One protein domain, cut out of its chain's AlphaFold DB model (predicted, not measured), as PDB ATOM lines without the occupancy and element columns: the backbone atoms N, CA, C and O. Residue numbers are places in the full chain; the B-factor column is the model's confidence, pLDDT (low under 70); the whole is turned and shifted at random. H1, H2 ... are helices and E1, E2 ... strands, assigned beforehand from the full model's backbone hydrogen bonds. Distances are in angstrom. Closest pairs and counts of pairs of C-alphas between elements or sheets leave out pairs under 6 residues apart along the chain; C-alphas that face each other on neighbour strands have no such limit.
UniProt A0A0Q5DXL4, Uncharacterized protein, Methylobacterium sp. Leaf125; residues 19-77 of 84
ATOM      1  N   HIS A  19       5.562  17.027 -40.867       66.94
ATOM      2  CA  HIS A  19       6.101  18.374 -40.903       66.94
ATOM      3  C   HIS A  19       5.941  19.012 -39.512       66.94
ATOM      4  O   HIS A  19       4.843  19.014 -38.955       66.94
ATOM      5  N   VAL A  20       7.032  19.516 -38.932       66.50
ATOM      6  CA  VAL A  20       7.042  20.049 -37.555       66.50
ATOM      7  C   VAL A  20       6.894  21.574 -37.519       66.50
ATOM      8  O   VAL A  20       6.417  22.117 -36.523       66.50
ATOM      9  N   GLY A  21       7.255  22.257 -38.611       75.69
ATOM     10  CA  GLY A  21       7.153  23.711 -38.743       75.69
ATOM     11  C   GLY A  21       5.705  24.181 -38.874       75.69
ATOM     12  O   GLY A  21       4.894  23.560 -39.557       75.69
ATOM     13  N   ALA A  22       5.356  25.279 -38.207       83.06
ATOM     14  CA  ALA A  22       4.073  25.925 -38.455       83.06
ATOM     15  C   ALA A  22       4.169  26.727 -39.766       83.06
ATOM     16  O   ALA A  22       5.079  27.550 -39.890       83.06
ATOM     17  N   PRO A  23       3.273  26.520 -40.745       90.81
ATOM     18  CA  PRO A  23       3.235  27.368 -41.924       90.81
ATOM     19  C   PRO A  23       2.865  28.799 -41.523       90.81
ATOM     20  O   PRO A  23       2.009  29.014 -40.667       90.81
ATOM     21  N   VAL A  24       3.495  29.779 -42.169       91.06
ATOM     22  CA  VAL A  24       3.276  31.217 -41.913       91.06
ATOM     23  C   VAL A  24       2.703  31.946 -43.128       91.06
ATOM     24  O   VAL A  24       2.369  33.126 -43.050       91.06
ATOM     25  N   ARG A  25       2.581  31.251 -44.266       92.19
ATOM     26  CA  ARG A  25       2.059  31.792 -45.528       92.19
ATOM     27  C   ARG A  25       1.047  30.838 -46.143       92.19
ATOM     28  O   ARG A  25       1.165  29.625 -45.988       92.19
ATOM     29  N   ILE A  26       0.098  31.399 -46.888       95.19
ATOM     30  CA  ILE A  26      -0.878  30.646 -47.677       95.19
ATOM     31  C   ILE A  26      -0.665  30.947 -49.159       95.19
ATOM     32  O   ILE A  26      -0.525  32.105 -49.544       95.19
ATOM     33  N   ILE A  27      -0.694  29.899 -49.980       94.81
ATOM     34  CA  ILE A  27      -0.895  29.994 -51.429       94.81
ATOM     35  C   ILE A  27      -2.188  29.250 -51.758       94.81
ATOM     36  O   ILE A  27      -2.361  28.104 -51.344       94.81
ATOM     37  N   ALA A  28      -3.085  29.896 -52.500       94.31
ATOM     38  CA  ALA A  28      -4.359  29.321 -52.912       94.31
ATOM     39  C   ALA A  28      -4.642  29.623 -54.388       94.31
ATOM     40  O   ALA A  28      -4.312  30.708 -54.866       94.31
ATOM     41  N   ASN A  29      -5.274  28.683 -55.098       92.50
ATOM     42  CA  ASN A  29      -5.747  28.890 -56.476       92.50
ATOM     43  C   ASN A  29      -7.210  29.352 -56.558       92.50
ATOM     44  O   ASN A  29      -7.782  29.411 -57.643       92.50
ATOM     45  N   TYR A  30      -7.815  29.674 -55.420       87.50
ATOM     46  CA  TYR A  30      -9.160  30.216 -55.314       87.50
ATOM     47  C   TYR A  30      -9.186  31.333 -54.261       87.50
ATOM     48  O   TYR A  30      -8.299  31.388 -53.402       87.50
ATOM     49  N   PRO A  31     -10.185  32.233 -54.294       89.31
ATOM     50  CA  PRO A  31     -10.323  33.273 -53.283       89.31
ATOM     51  C   PRO A  31     -10.520  32.677 -51.885       89.31
ATOM     52  O   PRO A  31     -11.458  31.915 -51.647       89.31
ATOM     53  N   VAL A  32      -9.658  33.055 -50.941       91.25
ATOM     54  CA  VAL A  32      -9.757  32.653 -49.532       91.25
ATOM     55  C   VAL A  32     -10.004  33.896 -48.688       91.25
ATOM     56  O   VAL A  32      -9.190  34.814 -48.667       91.25
ATOM     57  N   GLY A  33     -11.134  33.930 -47.980       93.81
ATOM     58  CA  GLY A  33     -11.450  35.029 -47.067       93.81
ATOM     59  C   GLY A  33     -10.561  35.033 -45.817       93.81
ATOM     60  O   GLY A  33     -10.093  33.985 -45.371       93.81
ATOM     61  N   ASN A  34     -10.391  36.200 -45.190       93.62
ATOM     62  CA  ASN A  34      -9.511  36.388 -44.023       93.62
ATOM     63  C   ASN A  34      -9.811  35.439 -42.850       93.62
ATOM     64  O   ASN A  34      -8.889  34.955 -42.195       93.62
ATOM     65  N   ALA A  35     -11.092  35.163 -42.577       94.62
ATOM     66  CA  ALA A  35     -11.484  34.249 -41.505       94.62
ATOM     67  C   ALA A  35     -11.034  32.811 -41.803       94.62
ATOM     68  O   ALA A  35     -10.442  32.157 -40.948       94.62
ATOM     69  N   ALA A  36     -11.242  32.359 -43.043       92.62
ATOM     70  CA  ALA A  36     -10.824  31.040 -43.503       92.62
ATOM     71  C   ALA A  36      -9.295  30.914 -43.555       92.62
ATOM     72  O   ALA A  36      -8.757  29.891 -43.153       92.62
ATOM     73  N   ALA A  37      -8.583  31.962 -43.981       93.19
ATOM     74  CA  ALA A  37      -7.122  31.990 -43.970       93.19
ATOM     75  C   ALA A  37      -6.557  31.866 -42.541       93.19
ATOM     76  O   ALA A  37      -5.618  31.108 -42.302       93.19
ATOM     77  N   ARG A  38      -7.156  32.572 -41.573       94.31
ATOM     78  CA  ARG A  38      -6.762  32.485 -40.159       94.31
ATOM     79  C   ARG A  38      -7.041  31.105 -39.567       94.31
ATOM     80  O   ARG A  38      -6.195  30.586 -38.838       94.31
ATOM     81  N   ASP A  39      -8.193  30.518 -39.886       95.38
ATOM     82  CA  ASP A  39      -8.514  29.147 -39.483       95.38
ATOM     83  C   ASP A  39      -7.517  28.152 -40.085       95.38
ATOM     84  O   ASP A  39      -6.945  27.343 -39.361       95.38
ATOM     85  N   ALA A  40      -7.223  28.278 -41.381       93.88
ATOM     86  CA  ALA A  40      -6.292  27.405 -42.082       93.88
ATOM     87  C   ALA A  40      -4.879  27.450 -41.479       93.88
ATOM     88  O   ALA A  40      -4.264  26.399 -41.335       93.88
ATOM     89  N   LEU A  41      -4.372  28.623 -41.082       93.31
ATOM     90  CA  LEU A  41      -3.072  28.739 -40.405       93.31
ATOM     91  C   LEU A  41      -3.106  28.192 -38.974       93.31
ATOM     92  O   LEU A  41      -2.200  27.468 -38.578       93.31
ATOM     93  N   THR A  42      -4.149  28.505 -38.203       94.06
ATOM     94  CA  THR A  42      -4.276  28.043 -36.807       94.06
ATOM     95  C   THR A  42      -4.432  26.523 -36.733       94.06
ATOM     96  O   THR A  42      -3.787  25.857 -35.927       94.06
ATOM     97  N   ASN A  43      -5.253  25.962 -37.622       93.94
ATOM     98  CA  ASN A  43      -5.683  24.567 -37.617       93.94
ATOM     99  C   ASN A  43      -5.070  23.755 -38.769       93.94
ATOM    100  O   ASN A  43      -5.614  22.725 -39.179       93.94
ATOM    101  N   TRP A  44      -3.911  24.178 -39.279       92.00
ATOM    102  CA  TRP A  44      -3.297  23.633 -40.494       92.00
ATOM    103  C   TRP A  44      -3.116  22.109 -40.466       92.00
ATOM    104  O   TRP A  44      -3.330  21.443 -41.477       92.00
ATOM    105  N   ARG A  45      -2.794  21.521 -39.305       91.88
ATOM    106  CA  ARG A  45      -2.645  20.061 -39.157       91.88
ATOM    107  C   ARG A  45      -3.939  19.316 -39.472       91.88
ATOM    108  O   ARG A  45      -3.901  18.291 -40.143       91.88
ATOM    109  N   GLN A  46      -5.080  19.842 -39.028       92.75
ATOM    110  CA  GLN A  46      -6.395  19.256 -39.306       92.75
ATOM    111  C   GLN A  46      -6.776  19.420 -40.779       92.75
ATOM    112  O   GLN A  46      -7.403  18.543 -41.369       92.75
ATOM    113  N   TRP A  47      -6.388  20.538 -41.389       92.94
ATOM    114  CA  TRP A  47      -6.610  20.779 -42.811       92.94
ATOM    115  C   TRP A  47      -5.784  19.831 -43.687       92.94
ATOM    116  O   TRP A  47      -6.329  19.263 -44.632       92.94
ATOM    117  N   VAL A  48      -4.517  19.594 -43.335       91.06
ATOM    118  CA  VAL A  48      -3.651  18.612 -44.011       91.06
ATOM    119  C   VAL A  48      -4.164  17.190 -43.810       91.06
ATOM    120  O   VAL A  48      -4.291  16.447 -44.779       91.06
ATOM    121  N   ALA A  49      -4.521  16.813 -42.578       89.38
ATOM    122  CA  ALA A  49      -5.066  15.488 -42.287       89.38
ATOM    123  C   ALA A  49      -6.378  15.213 -43.043       89.38
ATOM    124  O   ALA A  49      -6.615  14.089 -43.476       89.38
ATOM    125  N   GLY A  50      -7.207  16.242 -43.235       89.62
ATOM    126  CA  GLY A  50      -8.436  16.168 -44.027       89.62
ATOM    127  C   GLY A  50      -8.241  16.334 -45.537       89.62
ATOM    128  O   GLY A  50      -9.233  16.472 -46.243       89.62
ATOM    129  N   GLY A  51      -7.000  16.406 -46.037       88.94
ATOM    130  CA  GLY A  51      -6.700  16.561 -47.466       88.94
ATOM    131  C   GLY A  51      -7.074  17.919 -48.072       88.94
ATOM    132  O   GLY A  51      -6.947  18.108 -49.276       88.94
ATOM    133  N   ARG A  52      -7.511  18.884 -47.253       90.81
ATOM    134  CA  ARG A  52      -7.890  20.242 -47.688       90.81
ATOM    135  C   ARG A  52      -6.682  21.130 -47.975       90.81
ATOM    136  O   ARG A  52      -6.818  22.162 -48.623       90.81
ATOM    137  N   ALA A  53      -5.521  20.760 -47.446       93.50
ATOM    138  CA  ALA A  53      -4.295  21.520 -47.590       93.50
ATOM    139  C   ALA A  53      -3.077  20.605 -47.719       93.50
ATOM    140  O   ALA A  53      -3.094  19.448 -47.307       93.50
ATOM    141  N   THR A  54      -1.985  21.146 -48.242       92.44
ATOM    142  CA  THR A  54      -0.665  20.503 -48.227       92.44
ATOM    143  C   THR A  54       0.367  21.483 -47.690       92.44
ATOM    144  O   THR A  54       0.317  22.663 -48.020       92.44
ATOM    145  N   VAL A  55       1.325  21.019 -46.888       91.81
ATOM    146  CA  VAL A  55       2.426  21.867 -46.407       91.81
ATOM    147  C   VAL A  55       3.699  21.574 -47.187       91.81
ATOM    148  O   VAL A  55       4.079  20.416 -47.358       91.81
ATOM    149  N   LYS A  56       4.361  22.633 -47.664       88.12
ATOM    150  CA  LYS A  56       5.687  22.576 -48.293       88.12
ATOM    151  C   LYS A  56       6.548  23.695 -47.715       88.12
ATOM    152  O   LYS A  56       6.286  24.869 -47.978       88.12
ATOM    153  N   GLY A  57       7.562  23.335 -46.928       86.50
ATOM    154  CA  GLY A  57       8.295  24.315 -46.121       86.50
ATOM    155  C   GLY A  57       7.333  25.062 -45.196       86.50
ATOM    156  O   GLY A  57       6.439  24.453 -44.625       86.50
ATOM    157  N   GLU A  58       7.451  26.383 -45.119       90.06
ATOM    158  CA  GLU A  58       6.580  27.229 -44.285       90.06
ATOM    159  C   GLU A  58       5.292  27.687 -44.999       90.06
ATOM    160  O   GLU A  58       4.634  28.640 -44.570       90.06
ATOM    161  N   VAL A  59       4.932  27.045 -46.115       92.31
ATOM    162  CA  VAL A  59       3.789  27.434 -46.949       92.31
ATOM    163  C   VAL A  59       2.685  26.386 -46.878       92.31
ATOM    164  O   VAL A  59       2.909  25.207 -47.167       92.31
ATOM    165  N   LEU A  60       1.477  26.842 -46.552       95.06
ATOM    166  CA  LEU A  60       0.242  26.075 -46.645       95.06
ATOM    167  C   LEU A  60      -0.390  26.278 -48.028       95.06
ATOM    168  O   LEU A  60      -0.762  27.387 -48.405       95.06
ATOM    169  N   TRP A  61      -0.508  25.196 -48.784       95.62
ATOM    170  CA  TRP A  61      -1.091  25.171 -50.120       95.62
ATOM    171  C   TRP A  61      -2.549  24.736 -50.045       95.62
ATOM    172  O   TRP A  61      -2.837  23.627 -49.593       95.62
ATOM    173  N   LEU A  62      -3.447  25.597 -50.516       95.06
ATOM    174  CA  LEU A  62      -4.884  25.364 -50.615       95.06
ATOM    175  C   LEU A  62      -5.248  25.247 -52.097       95.06
ATOM    176  O   LEU A  62      -5.573  26.236 -52.751       95.06
ATOM    177  N   MET A  63      -5.117  24.039 -52.641       92.88
ATOM    178  CA  MET A  63      -5.319  23.783 -54.066       92.88
ATOM    179  C   MET A  63      -6.597  22.982 -54.270       92.88
ATOM    180  O   MET A  63      -6.695  21.846 -53.813       92.88
ATOM    181  N   GLN A  64      -7.561  23.562 -54.976       85.44
ATOM    182  CA  GLN A  64      -8.667  22.797 -55.540       85.44
ATOM    183  C   GLN A  64      -8.229  22.175 -56.870       85.44
ATOM    184  O   GLN A  64      -7.443  22.805 -57.592       85.44
ATOM    185  N   PRO A  65      -8.701  20.958 -57.200       81.88
ATOM    186  CA  PRO A  65      -8.472  20.395 -58.518       81.88
ATOM    187  C   PRO A  65      -9.009  21.356 -59.590       81.88
ATOM    188  O   PRO A  65     -10.003  22.048 -59.348       81.88
ATOM    189  N   PRO A  66      -8.342  21.443 -60.752       81.38
ATOM    190  CA  PRO A  66      -8.882  22.197 -61.869       81.38
ATOM    191  C   PRO A  66     -10.250  21.622 -62.237       81.38
ATOM    192  O   PRO A  66     -10.422  20.403 -62.267       81.38
ATOM    193  N   LEU A  67     -11.203  22.510 -62.500       82.38
ATOM    194  CA  LEU A  67     -12.507  22.121 -63.021       82.38
ATOM    195  C   LEU A  67     -12.335  21.498 -64.409       82.38
ATOM    196  O   LEU A  67     -11.459  21.911 -65.178       82.38
ATOM    197  N   SER A  68     -13.193  20.539 -64.745       88.19
ATOM    198  CA  SER A  68     -13.382  20.150 -66.139       88.19
ATOM    199  C   SER A  68     -13.944  21.333 -66.941       88.19
ATOM    200  O   SER A  68     -14.473  22.297 -66.381       88.19
ATOM    201  N   VAL A  69     -13.849  21.271 -68.270       85.62
ATOM    202  CA  VAL A  69     -14.444  22.299 -69.142       85.62
ATOM    203  C   VAL A  69     -15.950  22.423 -68.882       85.62
ATOM    204  O   VAL A  69     -16.462  23.532 -68.783       85.62
ATOM    205  N   GLU A  70     -16.644  21.300 -68.698       88.00
ATOM    206  CA  GLU A  70     -18.084  21.255 -68.417       88.00
ATOM    207  C   GLU A  70     -18.427  21.907 -67.070       88.00
ATOM    208  O   GLU A  70     -19.338  22.728 -66.988       88.00
ATOM    209  N   GLU A  71     -17.659  21.603 -66.020       85.94
ATOM    210  CA  GLU A  71     -17.829  22.195 -64.689       85.94
ATOM    211  C   GLU A  71     -17.524  23.696 -64.686       85.94
ATOM    212  O   GLU A  71     -18.174  24.472 -63.981       85.94
ATOM    213  N   TRP A  72     -16.539  24.120 -65.480       84.44
ATOM    214  CA  TRP A  72     -16.215  25.529 -65.651       84.44
ATOM    215  C   TRP A  72     -17.351  26.272 -66.360       84.44
ATOM    216  O   TRP A  72     -17.808  27.296 -65.857       84.44
ATOM    217  N   ILE A  73     -17.864  25.727 -67.470       87.69
ATOM    218  CA  ILE A  73     -18.999  26.292 -68.214       87.69
ATOM    219  C   ILE A  73     -20.219  26.406 -67.297       87.69
ATOM    220  O   ILE A  73     -20.790  27.486 -67.193       87.69
ATOM    221  N   ALA A  74     -20.582  25.350 -66.569       86.19
ATOM    222  CA  ALA A  74     -21.729  25.377 -65.660       86.19
ATOM    223  C   ALA A  74     -21.595  26.422 -64.536       86.19
ATOM    224  O   ALA A  74     -22.589  26.962 -64.062       86.19
ATOM    225  N   ARG A  75     -20.365  26.710 -64.095       78.69
ATOM    226  CA  ARG A  75     -20.092  27.637 -62.990       78.69
ATOM    227  C   ARG A  75     -19.962  29.097 -63.424       78.69
ATOM    228  O   ARG A  75     -20.193  29.981 -62.600       78.69
ATOM    229  N   TYR A  76     -19.544  29.343 -64.664       80.00
ATOM    230  CA  TYR A  76     -19.156  30.674 -65.137       80.00
ATOM    231  C   TYR A  76     -19.905  31.152 -66.381       80.00
ATOM    232  O   TYR A  76     -19.708  32.300 -66.771       80.00
ATOM    233  N   THR A  77     -20.774  30.337 -66.981       77.00
ATOM    234  CA  THR A  77     -21.690  30.817 -68.024       77.00
ATOM    235  C   THR A  77     -22.872  31.505 -67.344       77.00
ATOM    236  O   THR A  77     -23.588  30.854 -66.582       77.00
TER     237      THR A  77
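AT A GLANCE: This is residues 19 to 77 of the 84 residues of an uncharacterized protein of Methylobacterium sp. Leaf125 (UniProt A0A0Q5DXL4). A small three-stranded sheet, E1, E3 and E2 side by side, has helix H1 packed slantwise over it and helix H2 grazing it near E2 and E3, and a last helix, H3, stands well away from this body at the end of an extended link. Residues 68 to 74, of which 69 to 74 belong to H3, stick out free at one end of the longest span. The printed part has 59 residues, with three named helices and three named strands in the order E1 H1 H2 E2 E3 H3; the sheet is mixed and the class is mixed, helices and strands. The whole is loose, with a radius of gyration of the C-alphas of 13.2 A and spans of 42 by 21 by 17 A.

HOW THE PARTS SIT: E1, residues 25 to 28, is an edge strand, and its neighbour is the inner strand E3, residues 59 to 62. They are parallel at 25 degrees, with N 60 and O 25 at 2.9 A and N 27 and O 60 at 3.0 A, within hydrogen-bond range. H1, residues 34 to 42, is on the sheet at a height over the sheet of 10.4 A. It lies over E1 and, only just, over E3, on which 3 of its C-alphas fall. On the local plane it runs slantwise to E1 at 55 degrees; their closest C-alphas are those of Ile 26 and Ala 37, 7.4 A apart. H2, residues 44 to 49, only grazes the sheet with its residues 44 to 48. H1 and H2 are close but not clearly touching, with the C-alphas of Ala 40 and Trp 47 closest at 6.7 A, and about perpendicular, only just, at 73 degrees. E2, residues 54 to 56, is the other edge strand and forms a hairpin with E3, antiparallel at 152 degrees, with N 61 and O 54 at 2.8 A. The closest C-alphas of H2 and E2 are those of Val 48 and Thr 54, 5.5 A apart. H3, residues 69 to 76, is not on the sheet and is apart from E1, E2, H1 and H2. In H1, H2 and H3 every O i to N i+4 pair is within hydrogen-bond range.

IN THESE COORDINATES: E1 begins at C-alpha 25, (2.059, 31.792, -45.528), and is 10.1 A long. H1 is 12.2 A long and H2 8.5 A; H2 begins at C-alpha 44, (-3.297, 23.633, -40.494). E2 and E3 measure 6.7 A and 9.6 A. H3 is 10.4 A long and ends at C-alpha 76, (-19.156, 30.674, -65.137).

THE WHOLE: The C-alphas farthest apart are those of Val 20 and Thr 77, 43.2 A. The printed part has no cut. The link from E3 to H3, 6 residues, is short but not tight; the other links are tight. The mean pLDDT of the printed part is 89.0, and residues 19 to 20 are under 70.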